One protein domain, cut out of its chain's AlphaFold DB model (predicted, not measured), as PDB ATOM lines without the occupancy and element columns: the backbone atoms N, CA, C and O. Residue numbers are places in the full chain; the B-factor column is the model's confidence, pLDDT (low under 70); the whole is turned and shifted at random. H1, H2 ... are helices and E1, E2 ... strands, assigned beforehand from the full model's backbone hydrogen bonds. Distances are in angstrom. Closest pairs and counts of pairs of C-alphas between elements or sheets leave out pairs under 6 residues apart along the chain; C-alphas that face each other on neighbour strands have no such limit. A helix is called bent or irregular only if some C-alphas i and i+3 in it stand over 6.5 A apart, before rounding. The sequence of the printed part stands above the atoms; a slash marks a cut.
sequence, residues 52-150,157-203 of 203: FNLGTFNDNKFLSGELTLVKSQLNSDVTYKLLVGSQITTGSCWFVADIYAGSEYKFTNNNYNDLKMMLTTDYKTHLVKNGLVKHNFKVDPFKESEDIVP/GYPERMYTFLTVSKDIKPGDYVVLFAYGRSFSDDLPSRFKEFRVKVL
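Overview. This is residues 52 to 150 and 157 to 203 of the 203 residues of an uncharacterized protein of Theileria annulata (UniProt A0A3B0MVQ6). Two twisted sheets lie face to face as a sandwich, their strands running nearly in line, 14 degrees apart. One helix, H2, packs across E4 at an edge of the smaller sheet, and the short helix H1 lies farther out, at the end of the long link from E4. The printed part has 146 residues with two named helices and nine named strands, in the order E1 E2 E3 E4 H1 H2 E5 E6 E7 E8 E9, and its class is mostly strand. Both sheets are mixed: one runs E1 E3 E7 E6 E5, the other E2 E9 E8 E4. The whole is compact and rounded, with a radius of gyration of the C-alphas of 14.9 A and spans of 45 by 36 by 27 A.

Along the chain. Begin with the five-stranded sheet. Find C-alpha 52 at (143.706, -1.772, 93.332), where E1, residues 52 to 56, begins. Beside it is E3, residues 78 to 87, 29.0 A long, and then E7, residues 159 to 168, 29.2 A long. E6, residues 137 to 139, and E5, residues 132 to 134, complete this sheet. In the other sheet look for E2 at residues 63 to 69, 17.7 A long, and E9 at residues 194 to 202, 26.4 A long, ending with C-alpha 202 at (146.599, -18.590, 93.480). Next come E8, residues 175 to 184, 29.3 A long, and E4, residues 93 to 101, 24.6 A long. H1 is residues 113 to 117; it is neither bent nor irregular, but only just: C-alphas 114 and 117 are 6.5 A apart. H2, residues 121 to 130, starts at C-alpha 121 at (139.212, -3.516, 65.319) and is 14.2 A long.

Arrangement. In the larger sheet, E1 and E3 are parallel, with N 54 and O 83 2.8 A apart, within hydrogen-bond range. E3 and E7 are antiparallel at 159 degrees; look at N 82 and O 164, 2.8 A. E7 and E6 are antiparallel, with N 138 and O 167 at 2.9 A, and E6 forms a hairpin with E5, N 139 to O 132 being 2.8 A. Residues 143 to 144 also pair, antiparallel, with residues 162 to 163 of E7. In the second sheet E2 and E9 are parallel, N 67 and O 199 at 2.8 A. E8 and E9 form a hairpin, with N 179 and O 198 at 2.9 A, and E8 and E4 are antiparallel, with N 97 and O 180 at 2.8 A. The facing parts of the sheets are 8.7 A centre to centre, their best planes 14 degrees apart. At one pair of edge strands, E1 and E2, the closest C-alphas are those of Leu 54 and Ser 64, 4.6 A; at the other, E5 and E4, those of Lys 134 and Ile 99, 6.3 A. H2 is on the second sheet at a height over the sheet of 8.9 A; it lies over E4 and, only just, with 3 C-alphas, over E8. It runs across the strands, at 88 degrees to E4 on the local plane, and its closest C-alphas to E4 are those of Val 128 and Phe 95, 5.4 A. H1 is on neither sheet and is apart from H2. In H2 every O i to N i+4 pair is within hydrogen-bond range; in H1 0 of 1 is, beside 1 of 2 O i to N i+3 pairs.

Size, cuts and confidence. The two C-alphas farthest apart, those of Ser 72 and Gly 157, are 44.9 A from each other. Residues 151 to 156 are not printed, and C-alphas 150 and 157 across this cut are 13.0 A apart. Of the links printed whole, E4 to H1 is long, with 11 residues. The mean pLDDT of the printed part is 90.1, and residues 146 to 150 are under 70.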
ATOM      1  N   PHE A  52     142.337  -1.897  93.835       89.69
ATOM      2  CA  PHE A  52     143.706  -1.772  93.332       89.69
ATOM      3  C   PHE A  52     143.824  -0.598  92.368       89.69
ATOM      4  O   PHE A  52     142.990  -0.420  91.484       89.69
ATOM      5  N   ASN A  53     144.884   0.196  92.513       89.19
ATOM      6  CA  ASN A  53     145.213   1.262  91.575       89.19
ATOM      7  C   ASN A  53     146.292   0.767  90.606       89.19
ATOM      8  O   ASN A  53     147.427   0.538  91.014       89.19
ATOM      9  N   LEU A  54     145.932   0.636  89.332       89.06
ATOM     10  CA  LEU A  54     146.814   0.210  88.250       89.06
ATOM     11  C   LEU A  54     147.748   1.336  87.769       89.06
ATOM     12  O   LEU A  54     148.545   1.129  86.861       89.06
ATOM     13  N   GLY A  55     147.659   2.537  88.337       86.69
ATOM     14  CA  GLY A  55     148.431   3.702  87.920       86.69
ATOM     15  C   GLY A  55     147.734   4.488  86.812       86.69
ATOM     16  O   GLY A  55     146.513   4.615  86.803       86.69
ATOM     17  N   THR A  56     148.494   5.059  85.882       82.69
ATOM     18  CA  THR A  56     147.995   5.944  84.816       82.69
ATOM     19  C   THR A  56     148.573   5.560  83.455       82.69
ATOM     20  O   THR A  56     149.599   4.893  83.378       82.69
ATOM     21  N   PHE A  57     147.959   6.020  82.366       75.56
ATOM     22  CA  PHE A  57     148.474   5.841  80.998       75.56
ATOM     23  C   PHE A  57     149.874   6.455  80.745       75.56
ATOM     24  O   PHE A  57     150.526   6.104  79.759       75.56
ATOM     25  N   ASN A  58     150.331   7.372  81.607       75.00
ATOM     26  CA  ASN A  58     151.621   8.059  81.487       75.00
ATOM     27  C   ASN A  58     152.739   7.431  82.319       75.00
ATOM     28  O   ASN A  58     153.892   7.838  82.178       75.00
ATOM     29  N   ASP A  59     152.430   6.482  83.203       75.56
ATOM     30  CA  ASP A  59     153.496   5.810  83.928       75.56
ATOM     31  C   ASP A  59     154.183   4.767  83.032       75.56
ATOM     32  O   ASP A  59     153.575   4.121  82.181       75.56
ATOM     33  N   ASN A  60     155.493   4.610  83.218       70.19
ATOM     34  CA  ASN A  60     156.275   3.585  82.521       70.19
ATOM     35  C   ASN A  60     156.174   2.218  83.230       70.19
ATOM     36  O   ASN A  60     157.043   1.362  83.060       70.19
ATOM     37  N   LYS A  61     155.164   2.021  84.091       74.31
ATOM     38  CA  LYS A  61     155.018   0.813  84.905       74.31
ATOM     39  C   LYS A  61     154.078  -0.162  84.209       74.31
ATOM     40  O   LYS A  61     152.858  -0.016  84.248       74.31
ATOM     41  N   PHE A  62     154.677  -1.189  83.613       73.31
ATOM     42  CA  PHE A  62     153.946  -2.307  83.025       73.31
ATOM     43  C   PHE A  62     153.295  -3.160  84.117       73.31
ATOM     44  O   PHE A  62     152.075  -3.304  84.126       73.31
ATOM     45  N   LEU A  63     154.067  -3.629  85.105       77.75
ATOM     46  CA  LEU A  63     153.505  -4.289  86.285       77.75
ATOM     47  C   LEU A  63     152.781  -3.262  87.160       77.75
ATOM     48  O   LEU A  63     153.402  -2.404  87.788       77.75
ATOM     49  N   SER A  64     151.458  -3.364  87.176       81.00
ATOM     50  CA  SER A  64     150.554  -2.374  87.760       81.00
ATOM     51  C   SER A  64     149.887  -2.857  89.050       81.00
ATOM     52  O   SER A  64     149.224  -2.078  89.728       81.00
ATOM     53  N   GLY A  65     150.084  -4.123  89.419       83.75
ATOM     54  CA  GLY A  65     149.647  -4.680  90.693       83.75
ATOM     55  C   GLY A  65     149.838  -6.191  90.762       83.75
ATOM     56  O   GLY A  65     150.014  -6.857  89.739       83.75
ATOM     57  N   GLU A  66     149.797  -6.716  91.983       90.19
ATOM     58  CA  GLU A  66     149.807  -8.148  92.268       90.19
ATOM     59  C   GLU A  66     148.784  -8.460  93.366       90.19
ATOM     60  O   GLU A  66     148.626  -7.696  94.322       90.19
ATOM     61  N   LEU A  67     148.090  -9.583  93.214       92.50
ATOM     62  CA  LEU A  67     147.126 -10.124  94.158       92.50
ATOM     63  C   LEU A  67     147.479 -11.585  94.439       92.50
ATOM     64  O   LEU A  67     147.560 -12.390  93.516       92.50
ATOM     65  N   THR A  68     147.610 -11.939  95.714       94.44
ATOM     66  CA  THR A  68     147.767 -13.336  96.134       94.44
ATOM     67  C   THR A  68     146.477 -13.825  96.777       94.44
ATOM     68  O   THR A  68     145.983 -13.221  97.729       94.44
ATOM     69  N   LEU A  69     145.948 -14.935  96.270       92.62
ATOM     70  CA  LEU A  69     144.766 -15.627  96.767       92.62
ATOM     71  C   LEU A  69     145.164 -16.996  97.304       92.62
ATOM     72  O   LEU A  69     145.998 -17.677  96.715       92.62
ATOM     73  N   VAL A  70     144.530 -17.425  98.391       94.62
ATOM     74  CA  VAL A  70     144.683 -18.784  98.919       94.62
ATOM     75  C   VAL A  70     143.464 -19.595  98.496       94.62
ATOM     76  O   VAL A  70     142.342 -19.303  98.917       94.62
ATOM     77  N   LYS A  71     143.657 -20.624  97.669       93.25
ATOM     78  CA  LYS A  71     142.570 -21.385  97.043       93.25
ATOM     79  C   LYS A  71     141.633 -22.036  98.054       93.25
ATOM     80  O   LYS A  71     140.429 -22.106  97.804       93.25
ATOM     81  N   SER A  72     142.174 -22.510  99.176       92.75
ATOM     82  CA  SER A  72     141.406 -23.143 100.256       92.75
ATOM     83  C   SER A  72     140.512 -22.165 101.023       92.75
ATOM     84  O   SER A  72     139.581 -22.596 101.692       92.75
ATOM     85  N   GLN A  73     140.768 -20.858 100.911       92.56
ATOM     86  CA  GLN A  73     139.962 -19.801 101.530       92.56
ATOM     87  C   GLN A  73     138.891 -19.250 100.573       92.56
ATOM     88  O   GLN A  73     138.015 -18.492 100.989       92.56
ATOM     89  N   LEU A  74     138.937 -19.634  99.292       92.12
ATOM     90  CA  LEU A  74     138.054 -19.128  98.247       92.12
ATOM     91  C   LEU A  74     136.756 -19.949  98.168       92.12
ATOM     92  O   LEU A  74     136.609 -20.841  97.332       92.12
ATOM     93  N   ASN A  75     135.823 -19.647  99.075       93.44
ATOM     94  CA  ASN A  75     134.532 -20.341  99.201       93.44
ATOM     95  C   ASN A  75     133.446 -19.811  98.246       93.44
ATOM     96  O   ASN A  75     132.457 -20.493  97.973       93.44
ATOM     97  N   SER A  76     133.627 -18.598  97.732       95.00
ATOM     98  CA  SER A  76     132.757 -17.933  96.763       95.00
ATOM     99  C   SER A  76     133.602 -17.136  95.778       95.00
ATOM    100  O   SER A  76     134.785 -16.896  96.026       95.00
ATOM    101  N   ASP A  77     132.989 -16.720  94.674       95.69
ATOM    102  CA  ASP A  77     133.616 -15.779  93.752       95.69
ATOM    103  C   ASP A  77     133.959 -14.483  94.504       95.69
ATOM    104  O   ASP A  77     133.197 -14.025  95.361       95.69
ATOM    105  N   VAL A  78     135.118 -13.906  94.196       95.25
ATOM    106  CA  VAL A  78     135.600 -12.650  94.787       95.25
ATOM    107  C   VAL A  78     135.752 -11.610  93.695       95.25
ATOM    108  O   VAL A  78     136.173 -11.932  92.587       95.25
ATOM    109  N   THR A  79     135.398 -10.364  93.990       95.88
ATOM    110  CA  THR A  79     135.428  -9.272  93.013       95.88
ATOM    111  C   THR A  79     136.274  -8.125  93.532       95.88
ATOM    112  O   THR A  79     136.053  -7.639  94.637       95.88
ATOM    113  N   TYR A  80     137.207  -7.668  92.703       95.12
ATOM    114  CA  TYR A  80     138.105  -6.557  92.984       95.12
ATOM    115  C   TYR A  80     137.815  -5.397  92.045       95.12
ATOM    116  O   TYR A  80     137.673  -5.586  90.834       95.12
ATOM    117  N   LYS A  81     137.764  -4.179  92.585       94.44
ATOM    118  CA  LYS A  81     137.673  -2.956  91.786       94.44
ATOM    119  C   LYS A  81     139.079  -2.527  91.381       94.44
ATOM    120  O   LYS A  81     139.920  -2.249  92.233       94.44
ATOM    121  N   LEU A  82     139.337  -2.438  90.084       94.31
ATOM    122  CA  LEU A  82     140.606  -1.954  89.549       94.31
ATOM    123  C   LEU A  82     140.408  -0.537  89.015       94.31
ATOM    124  O   LEU A  82     139.518  -0.312  88.201       94.31
ATOM    125  N   LEU A  83     141.225   0.407  89.470       92.62
ATOM    126  CA  LEU A  83     141.228   1.805  89.041       92.62
ATOM    127  C   LEU A  83     142.417   2.081  88.132       92.62
ATOM    128  O   LEU A  83     143.517   1.600  88.396       92.62
ATOM    129  N   VAL A  84     142.230   2.905  87.107       91.12
ATOM    130  CA  VAL A  84     143.312   3.331  86.216       91.12
ATOM    131  C   VAL A  84     143.093   4.763  85.733       91.12
ATOM    132  O   VAL A  84     141.969   5.180  85.463       91.12
ATOM    133  N   GLY A  85     144.169   5.535  85.625       89.19
ATOM    134  CA  GLY A  85     144.164   6.855  85.000       89.19
ATOM    135  C   GLY A  85     144.131   6.765  83.471       89.19
ATOM    136  O   GLY A  85     144.862   5.974  82.867       89.19
ATOM    137  N   SER A  86     143.326   7.614  82.845       85.94
ATOM    138  CA  SER A  86     143.101   7.709  81.398       85.94
ATOM    139  C   SER A  86     143.071   9.186  80.963       85.94
ATOM    140  O   SER A  86     143.372  10.074  81.771       85.94
ATOM    141  N   GLN A  87     142.749   9.464  79.699       84.62
ATOM    142  CA  GLN A  87     142.511  10.818  79.195       84.62
ATOM    143  C   GLN A  87     141.238  10.904  78.362       84.62
ATOM    144  O   GLN A  87     141.113  10.223  77.338       84.62
ATOM    145  N   ILE A  88     140.384  11.868  78.709       78.62
ATOM    146  CA  ILE A  88     139.190  12.180  77.922       78.62
ATOM    147  C   ILE A  88     139.564  12.574  76.490       78.62
ATOM    148  O   ILE A  88     140.629  13.147  76.236       78.62
ATOM    149  N   THR A  89     138.635  12.377  75.551       74.69
ATOM    150  CA  THR A  89     138.645  12.940  74.178       74.69
ATOM    151  C   THR A  89     139.824  12.540  73.273       74.69
ATOM    152  O   THR A  89     139.958  13.063  72.171       74.69
ATOM    153  N   THR A  90     140.664  11.580  73.672       80.62
ATOM    154  CA  THR A  90     141.773  11.080  72.826       80.62
ATOM    155  C   THR A  90     141.334  10.025  71.797       80.62
ATOM    156  O   THR A  90     142.102   9.655  70.897       80.62
ATOM    157  N   GLY A  91     140.105   9.516  71.945       84.62
ATOM    158  CA  GLY A  91     139.568   8.368  71.211       84.62
ATOM    159  C   GLY A  91     140.101   7.012  71.691       84.62
ATOM    160  O   GLY A  91     139.697   5.981  71.159       84.62
ATOM    161  N   SER A  92     141.006   6.993  72.673       89.69
ATOM    162  CA  SER A  92     141.517   5.770  73.291       89.69
ATOM    163  C   SER A  92     140.740   5.443  74.561       89.69
ATOM    164  O   SER A  92     140.244   6.337  75.237       89.69
ATOM    165  N   CYS A  93     140.657   4.160  74.897       91.75
ATOM    166  CA  CYS A  93     140.061   3.681  76.141       91.75
ATOM    167  C   CYS A  93     140.850   2.483  76.675       91.75
ATOM    168  O   CYS A  93     141.595   1.836  75.928       91.75
ATOM    169  N   TRP A  94     140.698   2.202  77.970       95.00
ATOM    170  CA  TRP A  94     141.218   0.976  78.568       95.00
ATOM    171  C   TRP A  94     140.275  -0.199  78.308       95.00
ATOM    172  O   TRP A  94     139.057  -0.076  78.419       95.00
ATOM    173  N   PHE A  95     140.846  -1.359  78.005       96.44
ATOM    174  CA  PHE A  95     140.137  -2.631  77.916       96.44
ATOM    175  C   PHE A  95     141.048  -3.781  78.350       96.44
ATOM    176  O   PHE A  95     142.274  -3.655  78.381       96.44
ATOM    177  N   VAL A  96     140.446  -4.914  78.706       97.50
ATOM    178  CA  VAL A  96     141.179  -6.166  78.928       97.50
ATOM    179  C   VAL A  96     141.567  -6.752  77.575       97.50
ATOM    180  O   VAL A  96     140.702  -7.020  76.751       97.50
ATOM    181  N   ALA A  97     142.863  -6.896  77.320       96.44
ATOM    182  CA  ALA A  97     143.377  -7.447  76.070       96.44
ATOM    183  C   ALA A  97     143.303  -8.977  76.068       96.44
ATOM    184  O   ALA A  97     142.854  -9.565  75.087       96.44
ATOM    185  N   ASP A  98     143.736  -9.608  77.162       96.75
ATOM    186  CA  ASP A  98     143.655 -11.055  77.365       96.75
ATOM    187  C   ASP A  98     143.937 -11.412  78.840       96.75
ATOM    188  O   ASP A  98     144.359 -10.570  79.642       96.75
ATOM    189  N   ILE A  99     143.730 -12.679  79.188       97.44
ATOM    190  CA  ILE A  99     144.093 -13.282  80.471       97.44
ATOM    191  C   ILE A  99     144.923 -14.526  80.175       97.44
ATOM    192  O   ILE A  99     144.510 -15.379  79.391       97.44
ATOM    193  N   TYR A 100     146.078 -14.647  80.814       96.56
ATOM    194  CA  TYR A 100     147.011 -15.746  80.594       96.56
ATOM    195  C   TYR A 100     147.167 -16.568  81.864       96.56
ATOM    196  O   TYR A 100     147.408 -16.010  82.936       96.56
ATOM    197  N   ALA A 101     147.101 -17.892  81.738       95.38
ATOM    198  CA  ALA A 101     147.733 -18.773  82.716       95.38
ATOM    199  C   ALA A 101     149.263 -18.714  82.546       95.38
ATOM    200  O   ALA A 101     149.756 -18.474  81.444       95.38
ATOM    201  N   GLY A 102     150.035 -18.943  83.609       86.19
ATOM    202  CA  GLY A 102     151.488 -18.722  83.620       86.19
ATOM    203  C   GLY A 102     152.263 -19.433  82.504       86.19
ATOM    204  O   GLY A 102     153.223 -18.877  81.985       86.19
ATOM    205  N   SER A 103     151.816 -20.612  82.061       87.56
ATOM    206  CA  SER A 103     152.417 -21.334  80.928       87.56
ATOM    207  C   SER A 103     152.133 -20.713  79.555       87.56
ATOM    208  O   SER A 103     152.847 -20.992  78.598       87.56
ATOM    209  N   GLU A 104     151.077 -19.911  79.433       92.69
ATOM    210  CA  GLU A 104     150.666 -19.239  78.194       92.69
ATOM    211  C   GLU A 104     151.296 -17.847  78.059       92.69
ATOM    212  O   GLU A 104     151.375 -17.296  76.957       92.69
ATOM    213  N   TYR A 105     151.745 -17.264  79.177       91.50
ATOM    214  CA  TYR A 105     152.317 -15.928  79.204       91.50
ATOM    215  C   TYR A 105     153.717 -15.906  78.577       91.50
ATOM    216  O   TYR A 105     154.719 -16.214  79.218       91.50
ATOM    217  N   LYS A 106     153.782 -15.537  77.294       88.94
ATOM    218  CA  LYS A 106     155.014 -15.571  76.484       88.94
ATOM    219  C   LYS A 106     155.736 -14.228  76.330       88.94
ATOM    220  O   LYS A 106     156.803 -14.179  75.720       88.94
ATOM    221  N   PHE A 107     155.157 -13.130  76.815       88.75
ATOM    222  CA  PHE A 107     155.726 -11.801  76.592       88.75
ATOM    223  C   PHE A 107     156.911 -11.560  77.522       88.75
ATOM    224  O   PHE A 107     156.798 -11.602  78.745       88.75
ATOM    225  N   THR A 108     158.063 -11.277  76.923       78.62
ATOM    226  CA  THR A 108     159.287 -10.897  77.631       78.62
ATOM    227  C   THR A 108     159.606  -9.439  77.327       78.62
ATOM    228  O   THR A 108     159.304  -8.937  76.243       78.62
ATOM    229  N   ASN A 109     160.179  -8.730  78.303       79.44
ATOM    230  CA  ASN A 109     160.562  -7.317  78.176       79.44
ATOM    231  C   ASN A 109     159.419  -6.377  77.731       79.44
ATOM    232  O   ASN A 109     159.684  -5.333  77.138       79.44
ATOM    233  N   ASN A 110     158.160  -6.736  78.011       80.38
ATOM    234  CA  ASN A 110     156.965  -5.956  77.659       80.38
ATOM    235  C   ASN A 110     156.806  -5.694  76.145       80.38
ATOM    236  O   ASN A 110     156.266  -4.668  75.730       80.38
ATOM    237  N   ASN A 111     157.296  -6.607  75.298       86.94
ATOM    238  CA  ASN A 111     157.100  -6.531  73.852       86.94
ATOM    239  C   ASN A 111     155.793  -7.223  73.450       86.94
ATOM    240  O   ASN A 111     155.743  -8.446  73.357       86.94
ATOM    241  N   TYR A 112     154.757  -6.434  73.168       90.44
ATOM    242  CA  TYR A 112     153.423  -6.933  72.818       90.44
ATOM    243  C   TYR A 112     153.123  -6.901  71.310       90.44
ATOM    244  O   TYR A 112     151.961  -6.968  70.915       90.44
ATOM    245  N   ASN A 113     154.138  -6.801  70.443       88.38
ATOM    246  CA  ASN A 113     153.931  -6.679  68.993       88.38
ATOM    247  C   ASN A 113     153.145  -7.852  68.385       88.38
ATOM    248  O   ASN A 113     152.346  -7.639  67.472       88.38
ATOM    249  N   ASP A 114     153.303  -9.064  68.925       87.38
ATOM    250  CA  ASP A 114     152.544 -10.246  68.494       87.38
ATOM    251  C   ASP A 114     151.023 -10.066  68.647       87.38
ATOM    252  O   ASP A 114     150.252 -10.704  67.929       87.38
ATOM    253  N   LEU A 115     150.572  -9.183  69.551       91.06
ATOM    254  CA  LEU A 115     149.148  -8.903  69.743       91.06
ATOM    255  C   LEU A 115     148.530  -8.148  68.570       91.06
ATOM    256  O   LEU A 115     147.310  -8.147  68.452       91.06
ATOM    257  N   LYS A 116     149.325  -7.542  67.679       88.19
ATOM    258  CA  LYS A 116     148.799  -6.776  66.540       88.19
ATOM    259  C   LYS A 116     147.892  -7.616  65.639       88.19
ATOM    260  O   LYS A 116     146.906  -7.105  65.128       88.19
ATOM    261  N   MET A 117     148.201  -8.902  65.466       86.69
ATOM    262  CA  MET A 117     147.367  -9.801  64.659       86.69
ATOM    263  C   MET A 117     146.115 -10.291  65.398       86.69
ATOM    264  O   MET A 117     145.164 -10.724  64.756       86.69
ATOM    265  N   MET A 118     146.117 -10.254  66.734       89.25
ATOM    266  CA  MET A 118     145.003 -10.723  67.566       89.25
ATOM    267  C   MET A 118     144.013  -9.597  67.890       89.25
ATOM    268  O   MET A 118     142.805  -9.811  67.895       89.25
ATOM    269  N   LEU A 119     144.514  -8.389  68.149       92.69
ATOM    270  CA  LEU A 119     143.731  -7.217  68.543       92.69
ATOM    271  C   LEU A 119     143.207  -6.448  67.324       92.69
ATOM    272  O   LEU A 119     143.515  -5.268  67.144       92.69
ATOM    273  N   THR A 120     142.396  -7.115  66.504       94.50
ATOM    274  CA  THR A 120     141.679  -6.477  65.391       94.50
ATOM    275  C   THR A 120     140.667  -5.446  65.899       94.50
ATOM    276  O   THR A 120     140.235  -5.493  67.055       94.50
ATOM    277  N   THR A 121     140.252  -4.520  65.035       94.88
ATOM    278  CA  THR A 121     139.212  -3.516  65.319       94.88
ATOM    279  C   THR A 121     137.940  -4.146  65.899       94.88
ATOM    280  O   THR A 121     137.451  -3.721  66.952       94.88
ATOM    281  N   ASP A 122     137.431  -5.207  65.269       95.69
ATOM    282  CA  ASP A 122     136.213  -5.892  65.716       95.69
ATOM    283  C   ASP A 122     136.395  -6.527  67.094       95.69
ATOM    284  O   ASP A 122     135.531  -6.395  67.969       95.69
ATOM    285  N   TYR A 123     137.544  -7.168  67.326       95.56
ATOM    286  CA  TYR A 123     137.816  -7.817  68.601       95.56
ATOM    287  C   TYR A 123     138.018  -6.798  69.727       95.56
ATOM    288  O   TYR A 123     137.413  -6.931  70.789       95.56
ATOM    289  N   LYS A 124     138.758  -5.708  69.489       96.44
ATOM    290  CA  LYS A 124     138.881  -4.605  70.458       96.44
ATOM    291  C   LYS A 124     137.528  -3.980  70.776       96.44
ATOM    292  O   LYS A 124     137.226  -3.723  71.938       96.44
ATOM    293  N   THR A 125     136.686  -3.776  69.766       95.75
ATOM    294  CA  THR A 125     135.324  -3.263  69.960       95.75
ATOM    295  C   THR A 125     134.477  -4.220  70.802       95.75
ATOM    296  O   THR A 125     133.717  -3.767  71.660       95.75
ATOM    297  N   HIS A 126     134.621  -5.532  70.605       96.00
ATOM    298  CA  HIS A 126     133.977  -6.539  71.444       96.00
ATOM    299  C   HIS A 126     134.463  -6.467  72.899       96.00
ATOM    300  O   HIS A 126     133.632  -6.401  73.802       96.00
ATOM    301  N   LEU A 127     135.779  -6.424  73.126       96.75
ATOM    302  CA  LEU A 127     136.384  -6.362  74.463       96.75
ATOM    303  C   LEU A 127     135.969  -5.099  75.227       96.75
ATOM    304  O   LEU A 127     135.640  -5.170  76.408       96.75
ATOM    305  N   VAL A 128     135.911  -3.946  74.554       95.94
ATOM    306  CA  VAL A 128     135.441  -2.686  75.158       95.94
ATOM    307  C   VAL A 128     133.974  -2.772  75.577       95.94
ATOM    308  O   VAL A 128     133.602  -2.204  76.596       95.94
ATOM    309  N   LYS A 129     133.126  -3.471  74.815       96.19
ATOM    310  CA  LYS A 129     131.685  -3.561  75.102       96.19
ATOM    311  C   LYS A 129     131.331  -4.641  76.117       96.19
ATOM    312  O   LYS A 129     130.402  -4.448  76.895       96.19
ATOM    313  N   ASN A 130     132.038  -5.768  76.089       96.88
ATOM    314  CA  ASN A 130     131.641  -6.981  76.807       96.88
ATOM    315  C   ASN A 130     132.645  -7.416  77.880       96.88
ATOM    316  O   ASN A 130     132.298  -8.233  78.731       96.88
ATOM    317  N   GLY A 131     133.865  -6.876  77.866       97.31
ATOM    318  CA  GLY A 131     134.948  -7.346  78.718       97.31
ATOM    319  C   GLY A 131     135.488  -8.694  78.241       97.31
ATOM    320  O   GLY A 131     135.491  -8.980  77.043       97.31
ATOM    321  N   LEU A 132     135.954  -9.524  79.175       98.25
ATOM    322  CA  LEU A 132     136.493 -10.852  78.870       98.25
ATOM    323  C   LEU A 132     136.224 -11.841  80.005       98.25
ATOM    324  O   LEU A 132     136.399 -11.522  81.180       98.25
ATOM    325  N   VAL A 133     135.855 -13.068  79.639       98.12
ATOM    326  CA  VAL A 133     135.760 -14.211  80.553       98.12
ATOM    327  C   VAL A 133     136.717 -15.290  80.070       98.12
ATOM    328  O   VAL A 133     136.566 -15.798  78.960       98.12
ATOM    329  N   LYS A 134     137.715 -15.635  80.885       97.69
ATOM    330  CA  LYS A 134     138.739 -16.631  80.539       97.69
ATOM    331  C   LYS A 134     139.443 -17.129  81.802       97.69
ATOM    332  O   LYS A 134     139.611 -16.371  82.749       97.69
ATOM    333  N   HIS A 135     139.851 -18.398  81.832       97.19
ATOM    334  CA  HIS A 135     140.559 -19.018  82.968       97.19
ATOM    335  C   HIS A 135     139.906 -18.801  84.345       97.19
ATOM    336  O   HIS A 135     140.605 -18.598  85.332       97.19
ATOM    337  N   ASN A 136     138.571 -18.845  84.428       97.75
ATOM    338  CA  ASN A 136     137.815 -18.583  85.665       97.75
ATOM    339  C   ASN A 136     137.963 -17.150  86.213       97.75
ATOM    340  O   ASN A 136     137.595 -16.878  87.355       97.75
ATOM    341  N   PHE A 137     138.434 -16.226  85.379       97.94
ATOM    342  CA  PHE A 137     138.336 -14.794  85.594       97.94
ATOM    343  C   PHE A 137     137.232 -14.207  84.722       97.94
ATOM    344  O   PHE A 137     137.023 -14.632  83.582       97.94
ATOM    345  N   LYS A 138     136.578 -13.175  85.243       98.38
ATOM    346  CA  LYS A 138     135.723 -12.266  84.486       98.38
ATOM    347  C   LYS A 138     136.211 -10.848  84.720       98.38
ATOM    348  O   LYS A 138     136.329 -10.419  85.864       98.38
ATOM    349  N   VAL A 139     136.477 -10.132  83.642       98.31
ATOM    350  CA  VAL A 139     136.795  -8.709  83.671       98.31
ATOM    351  C   VAL A 139     135.685  -7.968  82.959       98.31
ATOM    352  O   VAL A 139     135.428  -8.226  81.784       98.31
ATOM    353  N   ASP A 140     135.033  -7.057  83.669       98.12
ATOM    354  CA  ASP A 140     133.977  -6.229  83.099       98.12
ATOM    355  C   ASP A 140     134.554  -5.124  82.184       98.12
ATOM    356  O   ASP A 140     135.723  -4.738  82.309       98.12
ATOM    357  N   PRO A 141     133.751  -4.559  81.269       97.38
ATOM    358  CA  PRO A 141     134.102  -3.326  80.566       97.38
ATOM    359  C   PRO A 141     134.544  -2.207  81.514       97.38
ATOM    360  O   PRO A 141     133.966  -2.038  82.592       97.38
ATOM    361  N   PHE A 142     135.529  -1.408  81.096       94.81
ATOM    362  CA  PHE A 142     135.895  -0.205  81.839       94.81
ATOM    363  C   PHE A 142     134.773   0.832  81.788       94.81
ATOM    364  O   PHE A 142     134.127   1.030  80.759       94.81
ATOM    365  N   LYS A 143     134.576   1.519  82.910       91.94
ATOM    366  CA  LYS A 143     133.615   2.607  83.084       91.94
ATOM    367  C   LYS A 143     134.326   3.846  83.601       91.94
ATOM    368  O   LYS A 143     135.329   3.740  84.307       91.94
ATOM    369  N   GLU A 144     133.794   5.011  83.267       86.69
ATOM    370  CA  GLU A 144     134.244   6.281  83.834       86.69
ATOM    371  C   GLU A 144     133.915   6.329  85.333       86.69
ATOM    372  O   GLU A 144     132.850   5.882  85.766       86.69
ATOM    373  N   SER A 145     134.851   6.823  86.147       80.00
ATOM    374  CA  SER A 145     134.629   7.024  87.580       80.00
ATOM    375  C   SER A 145     133.834   8.307  87.806       80.00
ATOM    376  O   SER A 145     134.235   9.366  87.335       80.00
ATOM    377  N   GLU A 146     132.757   8.227  88.587       68.31
ATOM    378  CA  GLU A 146     131.877   9.369  88.900       68.31
ATOM    379  C   GLU A 146     132.557  10.452  89.763       68.31
ATOM    380  O   GLU A 146     132.065  11.570  89.859       68.31
ATOM    381  N   ASP A 147     133.725  10.154  90.348       62.16
ATOM    382  CA  ASP A 147     134.503  11.069  91.204       62.16
ATOM    383  C   ASP A 147     135.197  12.217  90.439       62.16
ATOM    384  O   ASP A 147     136.069  12.904  90.982       62.16
ATOM    385  N   ILE A 148     134.880  12.402  89.160       57.00
ATOM    386  CA  ILE A 148     135.525  13.382  88.291       57.00
ATOM    387  C   ILE A 148     134.550  14.532  88.083       57.00
ATOM    388  O   ILE A 148     133.445  14.349  87.575       57.00
ATOM    389  N   VAL A 149     134.983  15.736  88.462       56.16
ATOM    390  CA  VAL A 149     134.317  16.972  88.044       56.16
ATOM    391  C   VAL A 149     134.249  16.934  86.518       56.16
ATOM    392  O   VAL A 149     135.313  16.818  85.903       56.16
ATOM    393  N   PRO A 150     133.053  16.991  85.901       57.59
ATOM    394  CA  PRO A 150     132.940  16.894  84.459       57.59
ATOM    395  C   PRO A 150     133.875  17.929  83.828       57.59
ATOM    396  O   PRO A 150     133.889  19.085  84.275       57.59
ATOM    397  N   GLY A 157     142.355  15.943  76.322       70.06
ATOM    398  CA  GLY A 157     143.455  15.235  76.989       70.06
ATOM    399  C   GLY A 157     143.500  15.400  78.513       70.06
ATOM    400  O   GLY A 157     144.514  15.068  79.135       70.06
ATOM    401  N   TYR A 158     142.424  15.912  79.119       75.69
ATOM    402  CA  TYR A 158     142.335  16.074  80.568       75.69
ATOM    403  C   TYR A 158     142.390  14.706  81.273       75.69
ATOM    404  O   TYR A 158     141.797  13.743  80.771       75.69
ATOM    405  N   PRO A 159     143.091  14.587  82.415       77.44
ATOM    406  CA  PRO A 159     143.144  13.339  83.162       77.44
ATOM    407  C   PRO A 159     141.754  12.889  83.605       77.44
ATOM    408  O   PRO A 159     141.019  13.638  84.244       77.44
ATOM    409  N   GLU A 160     141.430  11.633  83.331       82.25
ATOM    410  CA  GLU A 160     140.256  10.964  83.883       82.25
ATOM    411  C   GLU A 160     140.683   9.716  84.659       82.25
ATOM    412  O   GLU A 160     141.823   9.247  84.573       82.25
ATOM    413  N   ARG A 161     139.755   9.157  85.425       86.81
ATOM    414  CA  ARG A 161     139.894   7.854  86.068       86.81
ATOM    415  C   ARG A 161     138.810   6.937  85.537       86.81
ATOM    416  O   ARG A 161     137.633   7.281  85.554       86.81
ATOM    417  N   MET A 162     139.220   5.751  85.131       91.00
ATOM    418  CA  MET A 162     138.324   4.665  84.782       91.00
ATOM    419  C   MET A 162     138.442   3.558  85.824       91.00
ATOM    420  O   MET A 162     139.450   3.450  86.531       91.00
ATOM    421  N   TYR A 163     137.429   2.708  85.902       93.62
ATOM    422  CA  TYR A 163     137.476   1.496  86.700       93.62
ATOM    423  C   TYR A 163     136.896   0.297  85.957       93.62
ATOM    424  O   TYR A 163     136.053   0.443  85.078       93.62
ATOM    425  N   THR A 164     137.329  -0.894  86.349       96.44
ATOM    426  CA  THR A 164     136.733  -2.178  85.964       96.44
ATOM    427  C   THR A 164     136.603  -3.069  87.203       96.44
ATOM    428  O   THR A 164     137.188  -2.782  88.251       96.44
ATOM    429  N   PHE A 165     135.834  -4.148  87.090       96.94
ATOM    430  CA  PHE A 165     135.759  -5.199  88.092       96.94
ATOM    431  C   PHE A 165     136.426  -6.470  87.572       96.94
ATOM    432  O   PHE A 165     136.066  -6.984  86.515       96.94
ATOM    433  N   LEU A 166     137.383  -6.980  88.345       97.56
ATOM    434  CA  LEU A 166     138.001  -8.288  88.160       97.56
ATOM    435  C   LEU A 166     137.348  -9.264  89.136       97.56
ATOM    436  O   LEU A 166     137.578  -9.188  90.341       97.56
ATOM    437  N   THR A 167     136.550 -10.184  88.614       97.56
ATOM    438  CA  THR A 167     135.974 -11.289  89.380       97.56
ATOM    439  C   THR A 167     136.828 -12.535  89.195       97.56
ATOM    440  O   THR A 167     137.104 -12.934  88.063       97.56
ATOM    441  N   VAL A 168     137.225 -13.164  90.298       97.00
ATOM    442  CA  VAL A 168     137.909 -14.459  90.325       97.00
ATOM    443  C   VAL A 168     136.928 -15.494  90.847       97.00
ATOM    444  O   VAL A 168     136.436 -15.372  91.969       97.00
ATOM    445  N   SER A 169     136.627 -16.505  90.036       97.50
ATOM    446  CA  SER A 169     135.693 -17.545  90.448       97.50
ATOM    447  C   SER A 169     136.298 -18.457  91.510       97.50
ATOM    448  O   SER A 169     137.489 -18.778  91.471       97.50
ATOM    449  N   LYS A 170     135.455 -18.954  92.420       95.81
ATOM    450  CA  LYS A 170     135.824 -19.973  93.409       95.81
ATOM    451  C   LYS A 170     136.441 -21.225  92.791       95.81
ATOM    452  O   LYS A 170     137.222 -21.897  93.460       95.81
ATOM    453  N   ASP A 171     136.130 -21.523  91.532       96.56
ATOM    454  CA  ASP A 171     136.573 -22.727  90.826       96.56
ATOM    455  C   ASP A 171     137.924 -22.540  90.104       96.56
ATOM    456  O   ASP A 171     138.374 -23.414  89.356       96.56
ATOM    457  N   ILE A 172     138.608 -21.409  90.311       96.94
ATOM    458  CA  ILE A 172     139.966 -21.180  89.801       96.94
ATOM    459  C   ILE A 172     140.944 -22.260  90.286       96.94
ATOM    460  O   ILE A 172     140.852 -22.754  91.407       96.94
ATOM    461  N   LYS A 173     141.903 -22.641  89.439       96.00
ATOM    462  CA  LYS A 173     142.960 -23.590  89.813       96.00
ATOM    463  C   LYS A 173     144.165 -22.845  90.405       96.00
ATOM    464  O   LYS A 173     144.437 -21.734  89.946       96.00
ATOM    465  N   PRO A 174     144.907 -23.440  91.358       96.81
ATOM    466  CA  PRO A 174     146.193 -22.900  91.793       96.81
ATOM    467  C   PRO A 174     147.137 -22.658  90.612       96.81
ATOM    468  O   PRO A 174     147.139 -23.427  89.647       96.81
ATOM    469  N   GLY A 175     147.922 -21.589  90.691       96.56
ATOM    470  CA  GLY A 175     148.831 -21.167  89.633       96.56
ATOM    471  C   GLY A 175     149.006 -19.653  89.557       96.56
ATOM    472  O   GLY A 175     148.347 -18.891  90.266       96.56
ATOM    473  N   ASP A 176     149.902 -19.236  88.669       96.31
ATOM    474  CA  ASP A 176     150.151 -17.832  88.361       96.31
ATOM    475  C   ASP A 176     149.341 -17.416  87.128       96.31
ATOM    476  O   ASP A 176     149.275 -18.149  86.139       96.31
ATOM    477  N   TYR A 177     148.746 -16.228  87.182       97.31
ATOM    478  CA  TYR A 177     147.948 -15.660  86.103       97.31
ATOM    479  C   TYR A 177     148.337 -14.204  85.847       97.31
ATOM    480  O   TYR A 177     148.707 -13.468  86.766       97.31
ATOM    481  N   VAL A 178     148.211 -13.776  84.593       96.50
ATOM    482  CA  VAL A 178     148.432 -12.389  84.176       96.50
ATOM    483  C   VAL A 178     147.186 -11.883  83.467       96.50
ATOM    484  O   VAL A 178     146.799 -12.413  82.427       96.50
ATOM    485  N   VAL A 179     146.574 -10.835  84.012       97.38
ATOM    486  CA  VAL A 179     145.521 -10.070  83.341       97.38
ATOM    487  C   VAL A 179     146.192  -8.904  82.626       97.38
ATOM    488  O   VAL A 179     146.809  -8.052  83.271       97.38
ATOM    489  N   LEU A 180     146.109  -8.883  81.297       96.56
ATOM    490  CA  LEU A 180     146.717  -7.845  80.475       96.56
ATOM    491  C   LEU A 180     145.662  -6.813  80.082       96.56
ATOM    492  O   LEU A 180     144.686  -7.124  79.402       96.56
ATOM    493  N   PHE A 181     145.892  -5.567  80.465       96.19
ATOM    494  CA  PHE A 181     145.101  -4.414  80.062       96.19
ATOM    495  C   PHE A 181     145.825  -3.631  78.979       96.19
ATOM    496  O   PHE A 181     147.053  -3.532  78.988       96.19
ATOM    497  N   ALA A 182     145.063  -3.034  78.073       95.00
ATOM    498  CA  ALA A 182     145.575  -2.230  76.979       95.00
ATOM    499  C   ALA A 182     144.824  -0.902  76.877       95.00
ATOM    500  O   ALA A 182     143.615  -0.848  77.100       95.00
ATOM    501  N   TYR A 183     145.545   0.158  76.519       93.62
ATOM    502  CA  TYR A 183     144.996   1.478  76.233       93.62
ATOM    503  C   TYR A 183     145.160   1.780  74.752       93.62
ATOM    504  O   TYR A 183     146.282   1.873  74.241       93.62
ATOM    505  N   GLY A 184     144.052   1.932  74.039       92.44
ATOM    506  CA  GLY A 184     144.110   2.190  72.609       92.44
ATOM    507  C   GLY A 184     142.760   2.497  71.992       92.44
ATOM    508  O   GLY A 184     141.718   2.445  72.646       92.44
ATOM    509  N   ARG A 185     142.795   2.820  70.700       92.56
ATOM    510  CA  ARG A 185     141.602   3.064  69.890       92.56
ATOM    511  C   ARG A 185     140.992   1.727  69.488       92.56
ATOM    512  O   ARG A 185     141.670   0.898  68.875       92.56
ATOM    513  N   SER A 186     139.727   1.520  69.834       91.44
ATOM    514  CA  SER A 186     138.984   0.307  69.475       91.44
ATOM    515  C   SER A 186     138.552   0.278  68.009       91.44
ATOM    516  O   SER A 186     138.351  -0.799  67.473       91.44
ATOM    517  N   PHE A 187     138.475   1.443  67.361       89.75
ATOM    518  CA  PHE A 187     138.051   1.640  65.967       89.75
ATOM    519  C   PHE A 187     139.212   1.689  64.950       89.75
ATOM    520  O   PHE A 187     139.050   2.203  63.847       89.75
ATOM    521  N   SER A 188     140.404   1.231  65.334       90.88
ATOM    522  CA  SER A 188     141.591   1.148  64.470       90.88
ATOM    523  C   SER A 188     142.242  -0.222  64.643       90.88
ATOM    524  O   SER A 188     142.087  -0.809  65.705       90.88
ATOM    525  N   ASP A 189     143.025  -0.706  63.679       91.06
ATOM    526  CA  ASP A 189     143.865  -1.912  63.825       91.06
ATOM    527  C   ASP A 189     145.250  -1.608  64.423       91.06
ATOM    528  O   ASP A 189     146.114  -2.482  64.533       91.06
ATOM    529  N   ASP A 190     145.481  -0.361  64.834       91.56
ATOM    530  CA  ASP A 190     146.715   0.020  65.510       91.56
ATOM    531  C   ASP A 190     146.900  -0.772  66.809       91.56
ATOM    532  O   ASP A 190     145.954  -1.003  67.579       91.56
ATOM    533  N   LEU A 191     148.154  -1.142  67.075       92.44
ATOM    534  CA  LEU A 191     148.525  -1.714  68.361       92.44
ATOM    535  C   LEU A 191     148.214  -0.684  69.465       92.44
ATOM    536  O   LEU A 191     148.519   0.502  69.291       92.44
ATOM    537  N   PRO A 192     147.625  -1.103  70.597       92.69
ATOM    538  CA  PRO A 192     147.436  -0.225  71.745       92.69
ATOM    539  C   PRO A 192     148.735   0.475  72.160       92.69
ATOM    540  O   PRO A 192     149.822  -0.098  72.101       92.69
ATOM    541  N   SER A 193     148.624   1.734  72.577       89.56
ATOM    542  CA  SER A 193     149.780   2.586  72.866       89.56
ATOM    543  C   SER A 193     150.380   2.333  74.247       89.56
ATOM    544  O   SER A 193     151.538   2.689  74.491       89.56
ATOM    545  N   ARG A 194     149.603   1.743  75.164       91.19
ATOM    546  CA  ARG A 194     150.031   1.383  76.521       91.19
ATOM    547  C   ARG A 194     149.440   0.046  76.934       91.19
ATOM    548  O   ARG A 194     148.346  -0.314  76.508       91.19
ATOM    549  N   PHE A 195     150.161  -0.636  77.815       92.88
ATOM    550  CA  PHE A 195     149.762  -1.907  78.398       92.88
ATOM    551  C   PHE A 195     150.043  -1.909  79.895       92.88
ATOM    552  O   PHE A 195     150.991  -1.267  80.352       92.88
ATOM    553  N   LYS A 196     149.221  -2.643  80.642       93.56
ATOM    554  CA  LYS A 196     149.368  -2.849  82.082       93.56
ATOM    555  C   LYS A 196     149.102  -4.304  82.431       93.56
ATOM    556  O   LYS A 196     148.072  -4.854  82.061       93.56
ATOM    557  N   GLU A 197     150.021  -4.910  83.160       94.19
ATOM    558  CA  GLU A 197     149.896  -6.256  83.708       94.19
ATOM    559  C   GLU A 197     149.397  -6.185  85.149       94.19
ATOM    560  O   GLU A 197     149.955  -5.459  85.980       94.19
ATOM    561  N   PHE A 198     148.392  -6.992  85.463       94.81
ATOM    562  CA  PHE A 198     147.983  -7.283  86.831       94.81
ATOM    563  C   PHE A 198     148.171  -8.773  87.098       94.81
ATOM    564  O   PHE A 198     147.593  -9.615  86.406       94.81
ATOM    565  N   ARG A 199     149.017  -9.105  88.074       94.81
ATOM    566  CA  ARG A 199     149.366 -10.495  88.385       94.81
ATOM    567  C   ARG A 199     148.461 -11.040  89.472       94.81
ATOM    568  O   ARG A 199     148.242 -10.382  90.484       94.81
ATOM    569  N   VAL A 200     147.961 -12.251  89.275       95.69
ATOM    570  CA  VAL A 200     147.176 -12.962  90.282       95.69
ATOM    571  C   VAL A 200     147.839 -14.299  90.552       95.69
ATOM    572  O   VAL A 200     147.942 -15.136  89.659       95.69
ATOM    573  N   LYS A 201     148.277 -14.500  91.790       96.56
ATOM    574  CA  LYS A 201     148.854 -15.752  92.262       96.56
ATOM    575  C   LYS A 201     147.841 -16.496  93.111       96.56
ATOM    576  O   LYS A 201     147.379 -15.970  94.118       96.56
ATOM    577  N   VAL A 202     147.506 -17.721  92.726       96.19
ATOM    578  CA  VAL A 202     146.599 -18.590  93.480       96.19
ATOM    579  C   VAL A 202     147.414 -19.715  94.111       96.19
ATOM    580  O   VAL A 202     147.945 -20.566  93.397       96.19
ATOM    581  N   LEU A 203     147.518 -19.691  95.441       94.19
ATOM    582  CA  LEU A 203     148.234 -20.666  96.273       94.19
ATOM    583  C   LEU A 203     147.326 -21.812  96.724       94.19
ATOM    584  O   LEU A 203     146.169 -21.528  97.115       94.19
TER     585      LEU A 203